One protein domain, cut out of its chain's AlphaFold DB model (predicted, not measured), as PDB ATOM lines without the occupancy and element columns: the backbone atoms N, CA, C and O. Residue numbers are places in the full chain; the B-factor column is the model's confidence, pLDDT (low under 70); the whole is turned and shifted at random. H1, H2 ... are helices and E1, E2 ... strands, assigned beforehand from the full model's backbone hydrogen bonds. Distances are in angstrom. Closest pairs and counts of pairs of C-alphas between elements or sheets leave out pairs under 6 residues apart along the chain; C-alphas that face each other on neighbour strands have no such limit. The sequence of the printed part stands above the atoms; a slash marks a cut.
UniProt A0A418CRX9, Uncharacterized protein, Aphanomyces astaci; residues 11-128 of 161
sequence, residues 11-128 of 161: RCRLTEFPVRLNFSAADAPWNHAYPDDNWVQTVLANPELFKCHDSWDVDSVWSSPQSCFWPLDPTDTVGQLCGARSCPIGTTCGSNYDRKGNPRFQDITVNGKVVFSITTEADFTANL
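What this domain is: This is residues 11 to 128 of the 161 residues of an uncharacterized protein of Aphanomyces astaci (UniProt A0A418CRX9). There is little regular structure: a rounded body mostly of loops, with two small strand pairs, E1 with E2 and hairpin E3 with E4, toward opposite ends of its long axis, and H1 and H2 on one side between. The 118 printed residues hold E1, H1, H2, E2, E3, E4 and H3 in that order, class mixed, with only 31 residues in these elements. The whole is compact, radius of gyration of the C-alphas 13.8 A, spanning 40 by 34 by 32 A.

How they stand to each other: E1, residues 11 to 13, is antiparallel to E2, residues 92 to 95; N 11 and O 94, 2.9 A apart, are within hydrogen-bond range. H1, residues 37 to 45, is close but not clearly touching H2, residues 47 to 50; their closest C-alphas, Val 43 and Phe 50, are 6.4 A apart. E3, residues 108 to 110, and E4, residues 113 to 116, form an antiparallel hairpin, with N 108 and O 116 2.8 A apart. H1 has every O i to N i+4 pair within range; H2 and H3, residues 118 to 121, are too short for one.

Where its parts are: E1 begins at C-alpha 11 (81.394, 4.619, 37.804). H1 measures 12.4 A, E2 9.9 A and E4 9.2 A. H3 ends at C-alpha 121 (79.262, 1.811, 47.765).

The domain as a whole: The printed part has no cut. The links E1 to H1, H2 to E2 and E2 to E3 are long. Residues 55 to 62 have pLDDT under 70.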
ATOM      1  N   ARG A  11      82.858   4.548  37.942       90.44
ATOM      2  CA  ARG A  11      81.394   4.619  37.804       90.44
ATOM      3  C   ARG A  11      80.959   5.943  37.190       90.44
ATOM      4  O   ARG A  11      81.674   6.937  37.290       90.44
ATOM      5  N   CYS A  12      79.792   5.958  36.549       91.19
ATOM      6  CA  CYS A  12      79.238   7.191  35.998       91.19
ATOM      7  C   CYS A  12      78.669   8.057  37.122       91.19
ATOM      8  O   CYS A  12      77.900   7.591  37.965       91.19
ATOM      9  N   ARG A  13      79.103   9.312  37.148       91.00
ATOM     10  CA  ARG A  13      78.823  10.288  38.195       91.00
ATOM     11  C   ARG A  13      78.109  11.494  37.618       91.00
ATOM     12  O   ARG A  13      78.356  11.876  36.475       91.00
ATOM     13  N   LEU A  14      77.268  12.120  38.429       91.38
ATOM     14  CA  LEU A  14      76.486  13.286  38.007       91.38
ATOM     15  C   LEU A  14      77.321  14.572  37.927       91.38
ATOM     16  O   LEU A  14      76.972  15.487  37.190       91.38
ATOM     17  N   THR A  15      78.421  14.650  38.677       90.19
ATOM     18  CA  THR A  15      79.331  15.803  38.697       90.19
ATOM     19  C   THR A  15      80.674  15.449  38.069       90.19
ATOM     20  O   THR A  15      81.098  14.294  38.095       90.19
ATOM     21  N   GLU A  16      81.377  16.445  37.534       87.62
ATOM     22  CA  GLU A  16      82.705  16.256  36.930       87.62
ATOM     23  C   GLU A  16      83.841  16.105  37.964       87.62
ATOM     24  O   GLU A  16      84.921  15.619  37.639       87.62
ATOM     25  N   PHE A  17      83.582  16.454  39.227       88.19
ATOM     26  CA  PHE A  17      84.510  16.320  40.354       88.19
ATOM     27  C   PHE A  17      83.796  15.824  41.626       88.19
ATOM     28  O   PHE A  17      82.571  15.958  41.739       88.19
ATOM     29  N   PRO A  18      84.548  15.295  42.613       89.81
ATOM     30  CA  PRO A  18      84.025  14.995  43.941       89.81
ATOM     31  C   PRO A  18      83.573  16.244  44.695       89.81
ATOM     32  O   PRO A  18      84.175  17.317  44.586       89.81
ATOM     33  N   VAL A  19      82.561  16.079  45.535       91.56
ATOM     34  CA  VAL A  19      81.889  17.164  46.255       91.56
ATOM     35  C   VAL A  19      81.870  16.895  47.755       91.56
ATOM     36  O   VAL A  19      81.989  15.756  48.206       91.56
ATOM     37  N   ARG A  20      81.753  17.954  48.551       91.44
ATOM     38  CA  ARG A  20      81.734  17.854  50.015       91.44
ATOM     39  C   ARG A  20      80.419  17.252  50.505       91.44
ATOM     40  O   ARG A  20      79.346  17.528  49.965       91.44
ATOM     41  N   LEU A  21      80.507  16.452  51.563       90.81
ATOM     42  CA  LEU A  21      79.333  16.056  52.335       90.81
ATOM     43  C   LEU A  21      78.743  17.277  53.059       90.81
ATOM     44  O   LEU A  21      79.448  18.239  53.369       90.81
ATOM     45  N   ASN A  22      77.450  17.222  53.367       90.56
ATOM     46  CA  ASN A  22      76.777  18.193  54.236       90.56
ATOM     47  C   ASN A  22      77.127  18.015  55.729       90.56
ATOM     48  O   ASN A  22      76.747  18.848  56.550       90.56
ATOM     49  N   PHE A  23      77.851  16.953  56.085       90.06
ATOM     50  CA  PHE A  23      78.351  16.661  57.430       90.06
ATOM     51  C   PHE A  23      79.782  16.096  57.379       90.06
ATOM     52  O   PHE A  23      80.282  15.727  56.320       90.06
ATOM     53  N   SER A  24      80.448  16.012  58.533       90.31
ATOM     54  CA  SER A  24      81.747  15.336  58.653       90.31
ATOM     55  C   SER A  24      81.553  13.822  58.630       90.31
ATOM     56  O   SER A  24      80.816  13.300  59.465       90.31
ATOM     57  N   ALA A  25      82.224  13.106  57.724       88.88
ATOM     58  CA  ALA A  25      82.137  11.645  57.662       88.88
ATOM     59  C   ALA A  25      82.655  10.997  58.955       88.88
ATOM     60  O   ALA A  25      82.087  10.009  59.400       88.88
ATOM     61  N   ALA A  26      83.667  11.595  59.596       88.19
ATOM     62  CA  ALA A  26      84.230  11.111  60.857       88.19
ATOM     63  C   ALA A  26      83.248  11.191  62.045       88.19
ATOM     64  O   ALA A  26      83.319  10.379  62.965       88.19
ATOM     65  N   ASP A  27      82.331  12.158  62.025       88.12
ATOM     66  CA  ASP A  27      81.426  12.456  63.137       88.12
ATOM     67  C   ASP A  27      80.031  12.782  62.599       88.12
ATOM     68  O   ASP A  27      79.509  13.893  62.743       88.12
ATOM     69  N   ALA A  28      79.428  11.803  61.928       88.56
ATOM     70  CA  ALA A  28      78.114  11.980  61.348       88.56
ATOM     71  C   ALA A  28      77.030  12.049  62.444       88.56
ATOM     72  O   ALA A  28      77.081  11.301  63.431       88.56
ATOM     73  N   PRO A  29      76.010  12.911  62.276       88.62
ATOM     74  CA  PRO A  29      74.838  12.916  63.143       88.62
ATOM     75  C   PRO A  29      74.159  11.541  63.188       88.62
ATOM     76  O   PRO A  29      74.173  10.783  62.217       88.62
ATOM     77  N   TRP A  30      73.496  11.218  64.301       83.12
ATOM     78  CA  TRP A  30      72.788   9.937  64.445       83.12
ATOM     79  C   TRP A  30      71.688   9.737  63.388       83.12
ATOM     80  O   TRP A  30      71.388   8.608  63.020       83.12
ATOM     81  N   ASN A  31      71.111  10.836  62.898       84.94
ATOM     82  CA  ASN A  31      70.073  10.895  61.874       84.94
ATOM     83  C   ASN A  31      70.628  11.272  60.488       84.94
ATOM     84  O   ASN A  31      69.907  11.878  59.696       84.94
ATOM     85  N   HIS A  32      71.904  10.983  60.212       83.88
ATOM     86  CA  HIS A  32      72.482  11.231  58.893       83.88
ATOM     87  C   HIS A  32      71.702  10.476  57.807       83.88
ATOM     88  O   HIS A  32      71.317   9.320  57.981       83.88
ATOM     89  N   ALA A  33      71.481  11.147  56.679       85.12
ATOM     90  CA  ALA A  33      70.947  10.553  55.465       85.12
ATOM     91  C   ALA A  33      72.043  10.607  54.401       85.12
ATOM     92  O   ALA A  33      72.653  11.657  54.192       85.12
ATOM     93  N   TYR A  34      72.323   9.468  53.773       84.00
ATOM     94  CA  TYR A  34      73.331   9.375  52.731       84.00
ATOM     95  C   TYR A  34      72.938   8.322  51.676       84.00
ATOM     96  O   TYR A  34      72.630   7.190  52.060       84.00
ATOM     97  N   PRO A  35      72.999   8.662  50.375       83.56
ATOM     98  CA  PRO A  35      73.023  10.029  49.848       83.56
ATOM     99  C   PRO A  35      71.713  10.774  50.185       83.56
ATOM    100  O   PRO A  35      70.635  10.188  50.178       83.56
ATOM    101  N   ASP A  36      71.803  12.065  50.515       88.38
ATOM    102  CA  ASP A  36      70.631  12.932  50.715       88.38
ATOM    103  C   ASP A  36      70.239  13.570  49.375       88.38
ATOM    104  O   ASP A  36      70.977  14.404  48.848       88.38
ATOM    105  N   ASP A  37      69.077  13.198  48.834       87.75
ATOM    106  CA  ASP A  37      68.578  13.702  47.549       87.75
ATOM    107  C   ASP A  37      68.510  15.234  47.504       87.75
ATOM    108  O   ASP A  37      68.862  15.843  46.494       87.75
ATOM    109  N   ASN A  38      68.111  15.888  48.600       91.06
ATOM    110  CA  ASN A  38      68.021  17.347  48.647       91.06
ATOM    111  C   ASN A  38      69.414  17.992  48.604       91.06
ATOM    112  O   ASN A  38      69.625  19.019  47.945       91.06
ATOM    113  N   TRP A  39      70.389  17.366  49.266       91.00
ATOM    114  CA  TRP A  39      71.783  17.792  49.187       91.00
ATOM    115  C   TRP A  39      72.352  17.586  47.784       91.00
ATOM    116  O   TRP A  39      72.954  18.504  47.232       91.00
ATOM    117  N   VAL A  40      72.097  16.430  47.165       91.06
ATOM    118  CA  VAL A  40      72.528  16.147  45.791       91.06
ATOM    119  C   VAL A  40      71.948  17.181  44.824       91.06
ATOM    120  O   VAL A  40      72.704  17.761  44.053       91.06
ATOM    121  N   GLN A  41      70.653  17.508  44.905       91.44
ATOM    122  CA  GLN A  41      70.049  18.555  44.065       91.44
ATOM    123  C   GLN A  41      70.686  19.938  44.289       91.44
ATOM    124  O   GLN A  41      70.928  20.674  43.332       91.44
ATOM    125  N   THR A  42      71.015  20.278  45.537       92.25
ATOM    126  CA  THR A  42      71.706  21.535  45.873       92.25
ATOM    127  C   THR A  42      73.095  21.597  45.237       92.25
ATOM    128  O   THR A  42      73.477  22.619  44.664       92.25
ATOM    129  N   VAL A  43      73.836  20.489  45.295       91.69
ATOM    130  CA  VAL A  43      75.153  20.366  44.668       91.69
ATOM    131  C   VAL A  43      75.049  20.449  43.148       91.69
ATOM    132  O   VAL A  43      75.831  21.164  42.533       91.69
ATOM    133  N   LEU A  44      74.079  19.772  42.530       91.19
ATOM    134  CA  LEU A  44      73.900  19.791  41.074       91.19
ATOM    135  C   LEU A  44      73.532  21.177  40.538       91.19
ATOM    136  O   LEU A  44      73.890  21.504  39.410       91.19
ATOM    137  N   ALA A  45      72.864  22.010  41.340       92.94
ATOM    138  CA  ALA A  45      72.546  23.380  40.953       92.94
ATOM    139  C   ALA A  45      73.796  24.274  40.844       92.94
ATOM    140  O   ALA A  45      73.839  25.145  39.979       92.94
ATOM    141  N   ASN A  46      74.798  24.086  41.713       90.50
ATOM    142  CA  ASN A  46      76.041  24.870  41.720       90.50
ATOM    143  C   ASN A  46      77.241  24.018  42.182       90.50
ATOM    144  O   ASN A  46      77.744  24.218  43.292       90.50
ATOM    145  N   PRO A  47      77.736  23.085  41.351       86.31
ATOM    146  CA  PRO A  47      78.720  22.094  41.790       86.31
ATOM    147  C   PRO A  47      80.066  22.736  42.151       86.31
ATOM    148  O   PRO A  47      80.725  22.316  43.099       86.31
ATOM    149  N   GLU A  48      80.430  23.820  41.463       87.81
ATOM    150  CA  GLU A  48      81.655  24.598  41.677       87.81
ATOM    151  C   GLU A  48      81.852  25.070  43.127       87.81
ATOM    152  O   GLU A  48      82.978  25.107  43.613       87.81
ATOM    153  N   LEU A  49      80.766  25.388  43.843       89.12
ATOM    154  CA  LEU A  49      80.825  25.877  45.228       89.12
ATOM    155  C   LEU A  49      81.094  24.765  46.249       89.12
ATOM    156  O   LEU A  49      81.521  25.043  47.369       89.12
ATOM    157  N   PHE A  50      80.832  23.511  45.874       90.94
ATOM    158  CA  PHE A  50      80.895  22.355  46.767       90.94
ATOM    159  C   PHE A  50      82.026  21.395  46.413       90.94
ATOM    160  O   PHE A  50      82.047  20.270  46.915       90.94
ATOM    161  N   LYS A  51      82.982  21.831  45.586       88.69
ATOM    162  CA  LYS A  51      84.192  21.077  45.255       88.69
ATOM    163  C   LYS A  51      84.880  20.561  46.514       88.69
ATOM    164  O   LYS A  51      85.134  21.305  47.467       88.69
ATOM    165  N   CYS A  52      85.203  19.269  46.521       87.56
ATOM    166  CA  CYS A  52      85.986  18.693  47.608       87.56
ATOM    167  C   CYS A  52      87.367  19.355  47.688       87.56
ATOM    168  O   CYS A  52      87.788  19.782  48.762       87.56
ATOM    169  N   HIS A  53      88.019  19.509  46.534       81.12
ATOM    170  CA  HIS A  53      89.317  20.149  46.406       81.12
ATOM    171  C   HIS A  53      89.316  21.138  45.236       81.12
ATOM    172  O   HIS A  53      88.674  20.894  44.216       81.12
ATOM    173  N   ASP A  54      90.070  22.229  45.370       70.62
ATOM    174  CA  ASP A  54      90.157  23.290  44.353       70.62
ATOM    175  C   ASP A  54      91.145  22.954  43.220       70.62
ATOM    176  O   ASP A  54      91.301  23.707  42.258       70.62
ATOM    177  N   SER A  55      91.830  21.813  43.320       66.31
ATOM    178  CA  SER A  55      92.760  21.327  42.300       66.31
ATOM    179  C   SER A  55      92.094  20.297  41.397       66.31
ATOM    180  O   SER A  55      91.425  19.377  41.860       66.31
ATOM    181  N   TRP A  56      92.378  20.401  40.104       56.84
ATOM    182  CA  TRP A  56      91.986  19.425  39.087       56.84
ATOM    183  C   TRP A  56      92.786  18.115  39.165       56.84
ATOM    184  O   TRP A  56      92.400  17.126  38.546       56.84
ATOM    185  N   ASP A  57      93.906  18.097  39.896       60.78
ATOM    186  CA  ASP A  57      94.717  16.895  40.066       60.78
ATOM    187  C   ASP A  57      94.086  15.977  41.122       60.78
ATOM    188  O   ASP A  57      94.158  16.214  42.329       60.78
ATOM    189  N   VAL A  58      93.408  14.944  40.627       58.66
ATOM    190  CA  VAL A  58      92.622  13.990  41.418       58.66
ATOM    191  C   VAL A  58      93.475  12.832  41.951       58.66
ATOM    192  O   VAL A  58      92.940  11.965  42.634       58.66
ATOM    193  N   ASP A  59      94.781  12.787  41.667       59.31
ATOM    194  CA  ASP A  59      95.650  11.668  42.066       59.31
ATOM    195  C   ASP A  59      96.835  12.094  42.943       59.31
ATOM    196  O   ASP A  59      97.244  11.325  43.812       59.31
ATOM    197  N   SER A  60      97.385  13.306  42.784       58.50
ATOM    198  CA  SER A  60      98.502  13.767  43.636       58.50
ATOM    199  C   SER A  60      98.069  14.337  44.994       58.50
ATOM    200  O   SER A  60      98.901  14.527  45.883       58.50
ATOM    201  N   VAL A  61      96.770  14.581  45.168       64.00
ATOM    202  CA  VAL A  61      96.212  15.350  46.293       64.00
ATOM    203  C   VAL A  61      95.593  14.462  47.377       64.00
ATOM    204  O   VAL A  61      95.535  14.843  48.548       64.00
ATOM    205  N   TRP A  62      95.209  13.232  47.034       69.12
ATOM    206  CA  TRP A  62      94.531  12.302  47.942       69.12
ATOM    207  C   TRP A  62      95.533  11.473  48.744       69.12
ATOM    208  O   TRP A  62      95.640  10.261  48.599       69.12
ATOM    209  N   SER A  63      96.296  12.152  49.599       70.50
ATOM    210  CA  SER A  63      97.181  11.482  50.563       70.50
ATOM    211  C   SER A  63      96.418  10.880  51.748       70.50
ATOM    212  O   SER A  63      96.913   9.953  52.391       70.50
ATOM    213  N   SER A  64      95.208  11.377  52.023       80.00
ATOM    214  CA  SER A  64      94.306  10.853  53.045       80.00
ATOM    215  C   SER A  64      92.837  10.923  52.602       80.00
ATOM    216  O   SER A  64      92.465  11.860  51.883       80.00
ATOM    217  N   PRO A  65      91.992   9.972  53.048       86.06
ATOM    218  CA  PRO A  65      90.564   9.991  52.753       86.06
ATOM    219  C   PRO A  65      89.875  11.241  53.317       86.06
ATOM    220  O   PRO A  65      90.100  11.596  54.474       86.06
ATOM    221  N   GLN A  66      89.025  11.894  52.522       88.06
ATOM    222  CA  GLN A  66      88.320  13.126  52.915       88.06
ATOM    223  C   GLN A  66      86.822  12.897  53.128       88.06
ATOM    224  O   GLN A  66      86.235  11.982  52.553       88.06
ATOM    225  N   SER A  67      86.178  13.787  53.891       90.56
ATOM    226  CA  SER A  67      84.714  13.841  54.079       90.56
ATOM    227  C   SER A  67      83.986  14.383  52.837       90.56
ATOM    228  O   SER A  67      83.286  15.396  52.867       90.56
ATOM    229  N   CYS A  68      84.189  13.709  51.716       90.62
ATOM    230  CA  CYS A  68      83.621  14.027  50.419       90.62
ATOM    231  C   CYS A  68      82.999  12.772  49.822       90.62
ATOM    232  O   CYS A  68      83.275  11.659  50.259       90.62
ATOM    233  N   PHE A  69      82.179  12.959  48.802       92.38
ATOM    234  CA  PHE A  69      81.596  11.869  48.038       92.38
ATOM    235  C   PHE A  69      81.470  12.279  46.574       92.38
ATOM    236  O   PHE A  69      81.602  13.454  46.222       92.38
ATOM    237  N   TRP A  70      81.226  11.307  45.703       91.19
ATOM    238  CA  TRP A  70      80.998  11.569  44.288       91.19
ATOM    239  C   TRP A  70      79.615  11.043  43.895       91.19
ATOM    240  O   TRP A  70      79.447   9.825  43.814       91.19
ATOM    241  N   PRO A  71      78.621  11.921  43.662       91.25
ATOM    242  CA  PRO A  71      77.250  11.514  43.380       91.25
ATOM    243  C   PRO A  71      77.174  10.505  42.231       91.25
ATOM    244  O   PRO A  71      77.592  10.803  41.108       91.25
ATOM    245  N   LEU A  72      76.658   9.311  42.526       89.62
ATOM    246  CA  LEU A  72      76.336   8.301  41.523       89.62
ATOM    247  C   LEU A  72      75.086   8.717  40.752       89.62
ATOM    248  O   LEU A  72      74.192   9.362  41.297       89.62
ATOM    249  N   ASP A  73      75.025   8.331  39.483       85.12
ATOM    250  CA  ASP A  73      73.797   8.456  38.708       85.12
ATOM    251  C   ASP A  73      72.750   7.447  39.223       85.12
ATOM    252  O   ASP A  73      72.980   6.238  39.120       85.12
ATOM    253  N   PRO A  74      71.598   7.895  39.762       79.00
ATOM    254  CA  PRO A  74      70.566   6.997  40.282       79.00
ATOM    255  C   PRO A  74      69.914   6.144  39.186       79.00
ATOM    256  O   PRO A  74      69.252   5.152  39.489       79.00
ATOM    257  N   THR A  75      70.085   6.510  37.912       78.00
ATOM    258  CA  THR A  75      69.586   5.727  36.776       78.00
ATOM    259  C   THR A  75      70.505   4.558  36.407       78.00
ATOM    260  O   THR A  75      70.066   3.644  35.707       78.00
ATOM    261  N   ASP A  76      71.743   4.516  36.923       77.31
ATOM    262  CA  ASP A  76      72.661   3.380  36.777       77.31
ATOM    263  C   ASP A  76      72.276   2.241  37.737       77.31
ATOM    264  O   ASP A  76      72.986   1.903  38.685       77.31
ATOM    265  N   THR A  77      71.118   1.627  37.480       71.38
ATOM    266  CA  THR A  77      70.597   0.498  38.266       71.38
ATOM    267  C   THR A  77      71.346  -0.803  37.999       71.38
ATOM    268  O   THR A  77      71.224  -1.761  38.760       71.38
ATOM    269  N   VAL A  78      72.073  -0.878  36.882       74.06
ATOM    270  CA  VAL A  78      72.824  -2.073  36.488       74.06
ATOM    271  C   VAL A  78      74.145  -2.109  37.239       74.06
ATOM    272  O   VAL A  78      74.560  -3.165  37.696       74.06
ATOM    273  N   GLY A  79      74.802  -0.972  37.420       76.62
ATOM    274  CA  GLY A  79      76.052  -0.939  38.145       76.62
ATOM    275  C   GLY A  79      77.214  -1.499  37.350       76.62
ATOM    276  O   GLY A  79      77.823  -2.484  37.733       76.62
ATOM    277  N   GLN A  80      77.506  -0.890  36.209       81.56
ATOM    278  CA  GLN A  80      78.611  -1.323  35.350       81.56
ATOM    279  C   GLN A  80      79.865  -0.453  35.597       81.56
ATOM    280  O   GLN A  80      79.735   0.708  36.006       81.56
ATOM    281  N   LEU A  81      81.058  -0.872  35.134       86.25
ATOM    282  CA  LEU A  81      82.307  -0.062  35.154       86.25
ATOM    283  C   LEU A  81      82.536   0.890  33.960       86.25
ATOM    284  O   LEU A  81      82.425   0.483  32.802       86.25
ATOM    285  N   CYS A  82      82.794   2.172  34.221       86.25
ATOM    286  CA  CYS A  82      83.148   3.159  33.197       86.25
ATOM    287  C   CYS A  82      84.664   3.232  32.980       86.25
ATOM    288  O   CYS A  82      85.446   2.824  33.832       86.25
ATOM    289  N   GLY A  83      85.071   3.761  31.825       79.94
ATOM    290  CA  GLY A  83      86.470   3.837  31.393       79.94
ATOM    291  C   GLY A  83      86.610   3.205  30.015       79.94
ATOM    292  O   GLY A  83      86.914   3.897  29.048       79.94
ATOM    293  N   ALA A  84      86.263   1.922  29.920       78.50
ATOM    294  CA  ALA A  84      86.079   1.230  28.647       78.50
ATOM    295  C   ALA A  84      84.751   1.596  27.979       78.50
ATOM    296  O   ALA A  84      84.700   1.895  26.785       78.50
ATOM    297  N   ARG A  85      83.669   1.649  28.772       82.38
ATOM    298  CA  ARG A  85      82.403   2.242  28.336       82.38
ATOM    299  C   ARG A  85      82.397   3.743  28.592       82.38
ATOM    300  O   ARG A  85      82.834   4.212  29.648       82.38
ATOM    301  N   SER A  86      81.821   4.482  27.650       84.31
ATOM    302  CA  SER A  86      81.497   5.892  27.843       84.31
ATOM    303  C   SER A  86      80.259   6.036  28.724       84.31
ATOM    304  O   SER A  86      79.292   5.284  28.588       84.31
ATOM    305  N   CYS A  87      80.293   7.012  29.623       87.12
ATOM    306  CA  CYS A  87      79.130   7.379  30.414       87.12
ATOM    307  C   CYS A  87      78.098   8.152  29.567       87.12
ATOM    308  O   CYS A  87      78.473   8.751  28.552       87.12
ATOM    309  N   PRO A  88      76.807   8.141  29.953       86.31
ATOM    310  CA  PRO A  88      75.776   8.953  29.311       86.31
ATOM    311  C   PRO A  88      76.147  10.442  29.226       86.31
ATOM    312  O   PRO A  88      76.907  10.963  30.045       86.31
ATOM    313  N   ILE A  89      75.584  11.150  28.244       84.81
ATOM    314  CA  ILE A  89      75.824  12.590  28.066       84.81
ATOM    315  C   ILE A  89      75.440  13.339  29.350       84.81
ATOM    316  O   ILE A  89      74.351  13.142  29.880       84.81
ATOM    317  N   GLY A  90      76.334  14.212  29.823       83.94
ATOM    318  CA  GLY A  90      76.136  14.980  31.057       83.94
ATOM    319  C   GLY A  90      76.583  14.263  32.333       83.94
ATOM    320  O   GLY A  90      76.427  14.821  33.411       83.94
ATOM    321  N   THR A  91      77.171  13.068  32.225       89.25
ATOM    322  CA  THR A  91      77.789  12.356  33.353       89.25
ATOM    323  C   THR A  91      79.282  12.146  33.114       89.25
ATOM    324  O   THR A  91      79.752  12.110  31.975       89.25
ATOM    325  N   THR A  92      80.043  12.018  34.197       89.62
ATOM    326  CA  THR A  92      81.505  11.881  34.166       89.62
ATOM    327  C   THR A  92      81.929  10.543  34.746       89.62
ATOM    328  O   THR A  92      81.346  10.063  35.715       89.62
ATOM    329  N   CYS A  93      82.953   9.922  34.165       88.94
ATOM    330  CA  CYS A  93      83.522   8.702  34.722       88.94
ATOM    331  C   CYS A  93      84.420   9.038  35.920       88.94
ATOM    332  O   CYS A  93      85.442   9.704  35.758       88.94
ATOM    333  N   GLY A  94      84.037   8.585  37.115       88.88
ATOM    334  CA  GLY A  94      84.728   8.889  38.366       88.88
ATOM    335  C   GLY A  94      84.856   7.676  39.283       88.88
ATOM    336  O   GLY A  94      83.949   6.844  39.374       88.88
ATOM    337  N   SER A  95      85.985   7.593  39.987       88.75
ATOM    338  CA  SER A  95      86.322   6.510  40.917       88.75
ATOM    339  C   SER A  95      86.468   7.028  42.349       88.75
ATOM    340  O   SER A  95      86.985   8.131  42.571       88.75
ATOM    341  N   ASN A  96      86.043   6.200  43.308       89.88
ATOM    342  CA  ASN A  96      86.265   6.405  44.744       89.88
ATOM    343  C   ASN A  96      87.702   6.071  45.168       89.88
ATOM    344  O   ASN A  96      88.079   6.334  46.309       89.88
ATOM    345  N   TYR A  97      88.492   5.505  44.259       87.25
ATOM    346  CA  TYR A  97      89.860   5.076  44.487       87.25
ATOM    347  C   TYR A  97      90.827   5.886  43.624       87.25
ATOM    348  O   TYR A  97      90.481   6.334  42.526       87.25
ATOM    349  N   ASP A  98      92.040   6.087  44.129       82.94
ATOM    350  CA  ASP A  98      93.146   6.627  43.342       82.94
ATOM    351  C   ASP A  98      93.711   5.575  42.365       82.94
ATOM    352  O   ASP A  98      93.331   4.400  42.368       82.94
ATOM    353  N   ARG A  99      94.680   5.977  41.535       78.00
ATOM    354  CA  ARG A  99      95.356   5.072  40.584       78.00
ATOM    355  C   ARG A  99      96.118   3.899  41.233       78.00
ATOM    356  O   ARG A  99      96.632   3.039  40.525       78.00
ATOM    357  N   LYS A 100      96.286   3.892  42.554       77.94
ATOM    358  CA  LYS A 100      96.948   2.826  43.320       77.94
ATOM    359  C   LYS A 100      95.948   1.960  44.096       77.94
ATOM    360  O   LYS A 100      96.397   1.091  44.839       77.94
ATOM    361  N   GLY A 101      94.644   2.207  43.963       79.00
ATOM    362  CA  GLY A 101      93.611   1.509  44.728       79.00
ATOM    363  C   GLY A 101      93.449   2.014  46.167       79.00
ATOM    364  O   GLY A 101      92.865   1.320  46.994       79.00
ATOM    365  N   ASN A 102      93.954   3.204  46.514       84.44
ATOM    366  CA  ASN A 102      93.707   3.796  47.831       84.44
ATOM    367  C   ASN A 102      92.353   4.519  47.860       84.44
ATOM    368  O   ASN A 102      92.009   5.200  46.890       84.44
ATOM    369  N   PRO A 103      91.609   4.446  48.977       87.06
ATOM    370  CA  PRO A 103      90.338   5.144  49.130       87.06
ATOM    371  C   PRO A 103      90.526   6.666  49.141       87.06
ATOM    372  O   PRO A 103      91.341   7.204  49.891       87.06
ATOM    373  N   ARG A 104      89.721   7.374  48.345       87.44
ATOM    374  CA  ARG A 104      89.651   8.845  48.333       87.44
ATOM    375  C   ARG A 104      88.695   9.375  49.398       87.44
ATOM    376  O   ARG A 104      88.926  10.437  49.970       87.44
ATOM    377  N   PHE A 105      87.620   8.649  49.680       90.62
ATOM    378  CA  PHE A 105      86.547   9.113  50.556       90.62
ATOM    379  C   PHE A 105      86.601   8.439  51.919       90.62
ATOM    380  O   PHE A 105      86.969   7.277  52.051       90.62
ATOM    381  N   GLN A 106      86.263   9.200  52.950       91.25
ATOM    382  CA  GLN A 106      86.162   8.695  54.305       91.25
ATOM    383  C   GLN A 106      84.813   8.001  54.496       91.25
ATOM    384  O   GLN A 106      83.774   8.513  54.077       91.25
ATOM    385  N   ASP A 107      84.828   6.849  55.158       92.31
ATOM    386  CA  ASP A 107      83.604   6.149  55.534       92.31
ATOM    387  C   ASP A 107      82.849   6.908  56.635       92.31
ATOM    388  O   ASP A 107      83.444   7.587  57.475       92.31
ATOM    389  N   ILE A 108      81.525   6.782  56.637       92.38
ATOM    390  CA  ILE A 108      80.650   7.477  57.578       92.38
ATOM    391  C   ILE A 108      80.681   6.748  58.915       92.38
ATOM    392  O   ILE A 108      80.264   5.588  59.025       92.38
ATOM    393  N   THR A 109      81.119   7.451  59.952       91.69
ATOM    394  CA  THR A 109      81.161   6.969  61.325       91.69
ATOM    395  C   THR A 109      80.223   7.760  62.231       91.69
ATOM    396  O   THR A 109      80.173   8.985  62.196       91.69
ATOM    397  N   VAL A 110      79.497   7.046  63.094       91.25
ATOM    398  CA  VAL A 110      78.670   7.620  64.166       91.25
ATOM    399  C   VAL A 110      79.213   7.108  65.494       91.25
ATOM    400  O   VAL A 110      79.280   5.896  65.713       91.25
ATOM    401  N   ASN A 111      79.616   8.014  66.389       88.06
ATOM    402  CA  ASN A 111      80.242   7.670  67.674       88.06
ATOM    403  C   ASN A 111      81.441   6.706  67.524       88.06
ATOM    404  O   ASN A 111      81.568   5.733  68.269       88.06
ATOM    405  N   GLY A 112      82.288   6.935  66.513       85.69
ATOM    406  CA  GLY A 112      83.479   6.120  66.243       85.69
ATOM    407  C   GLY A 112      83.215   4.730  65.649       85.69
ATOM    408  O   GLY A 112      84.150   3.941  65.527       85.69
ATOM    409  N   LYS A 113      81.970   4.401  65.276       87.81
ATOM    410  CA  LYS A 113      81.630   3.158  64.567       87.81
ATOM    411  C   LYS A 113      81.266   3.451  63.122       87.81
ATOM    412  O   LYS A 113      80.438   4.324  62.886       87.81
ATOM    413  N   VAL A 114      81.834   2.697  62.180       88.88
ATOM    414  CA  VAL A 114      81.484   2.798  60.755       88.88
ATOM    415  C   VAL A 114      80.056   2.298  60.566       88.88
ATOM    416  O   VAL A 114      79.750   1.154  60.898       88.88
ATOM    417  N   VAL A 115      79.186   3.175  60.072       90.25
ATOM    418  CA  VAL A 115      77.785   2.864  59.753       90.25
ATOM    419  C   VAL A 115      77.626   2.613  58.259       90.25
ATOM    420  O   VAL A 115      76.845   1.750  57.867       90.25
ATOM    421  N   PHE A 116      78.388   3.328  57.431       89.94
ATOM    422  CA  PHE A 116      78.308   3.213  55.981       89.94
ATOM    423  C   PHE A 116      79.672   3.448  55.326       89.94
ATOM    424  O   PHE A 116      80.391   4.366  55.717       89.94
ATOM    425  N   SER A 117      80.017   2.646  54.315       90.25
ATOM    426  CA  SER A 117      81.254   2.818  53.548       90.25
ATOM    427  C   SER A 117      80.975   3.494  52.212       90.25
ATOM    428  O   SER A 117      80.484   2.866  51.276       90.25
ATOM    429  N   ILE A 118      81.326   4.780  52.122       90.75
ATOM    430  CA  ILE A 118      81.227   5.563  50.880       90.75
ATOM    431  C   ILE A 118      82.183   5.001  49.835       90.75
ATOM    432  O   ILE A 118      81.881   4.982  48.644       90.75
ATOM    433  N   THR A 119      83.346   4.525  50.276       87.94
ATOM    434  CA  THR A 119      84.374   4.028  49.368       87.94
ATOM    435  C   THR A 119      83.868   2.838  48.553       87.94
ATOM    436  O   THR A 119      83.991   2.847  47.330       87.94
ATOM    437  N   THR A 120      83.250   1.856  49.214       88.56
ATOM    438  CA  THR A 120      82.850   0.580  48.592       88.56
ATOM    439  C   THR A 120      81.452   0.605  47.969       88.56
ATOM    440  O   THR A 120      81.151  -0.245  47.136       88.56
ATOM    441  N   GLU A 121      80.615   1.592  48.308       89.06
ATOM    442  CA  GLU A 121      79.262   1.811  47.765       89.06
ATOM    443  C   GLU A 121      79.179   1.610  46.247       89.06
ATOM    444  O   GLU A 121      78.302   0.914  45.738       89.06
ATOM    445  N   ALA A 122      80.113   2.228  45.528       86.19
ATOM    446  CA  ALA A 122      80.133   2.263  44.075       86.19
ATOM    447  C   ALA A 122      80.423   0.890  43.440       86.19
ATOM    448  O   ALA A 122      80.006   0.645  42.310       86.19
ATOM    449  N   ASP A 123      81.079  -0.014  44.163       87.38
ATOM    450  CA  ASP A 123      81.455  -1.342  43.665       87.38
ATOM    451  C   ASP A 123      80.581  -2.451  44.256       87.38
ATOM    452  O   ASP A 123      80.529  -3.566  43.729       87.38
ATOM    453  N   PHE A 124      79.837  -2.147  45.323       88.31
ATOM    454  CA  PHE A 124      78.979  -3.092  46.027       88.31
ATOM    455  C   PHE A 124      77.657  -3.335  45.285       88.31
ATOM    456  O   PHE A 124      76.558  -3.068  45.768       88.31
ATOM    457  N   THR A 125      77.762  -3.873  44.073       87.00
ATOM    458  CA  THR A 125      76.625  -4.295  43.254       87.00
ATOM    459  C   THR A 125      76.814  -5.738  42.800       87.00
ATOM    460  O   THR A 125      77.939  -6.210  42.621       87.00
ATOM    461  N   ALA A 126      75.709  -6.455  42.587       84.62
ATOM    462  CA  ALA A 126      75.764  -7.854  42.163       84.62
ATOM    463  C   ALA A 126      76.485  -8.030  40.813       84.62
ATOM    464  O   ALA A 126      77.197  -9.011  40.619       84.62
ATOM    465  N   ASN A 127      76.354  -7.056  39.907       83.44
ATOM    466  CA  ASN A 127      76.982  -7.099  38.585       83.44
ATOM    467  C   ASN A 127      78.502  -6.875  38.618       83.44
ATOM    468  O   ASN A 127      79.185  -7.260  37.672       83.44
ATOM    469  N   LEU A 128      79.035  -6.323  39.712       85.12
ATOM    470  CA  LEU A 128      80.475  -6.151  39.950       85.12
ATOM    471  C   LEU A 128      81.022  -7.157  40.969       85.12
ATOM    472  O   LEU A 128      82.064  -6.924  41.581       85.12
TER     473      LEU A 128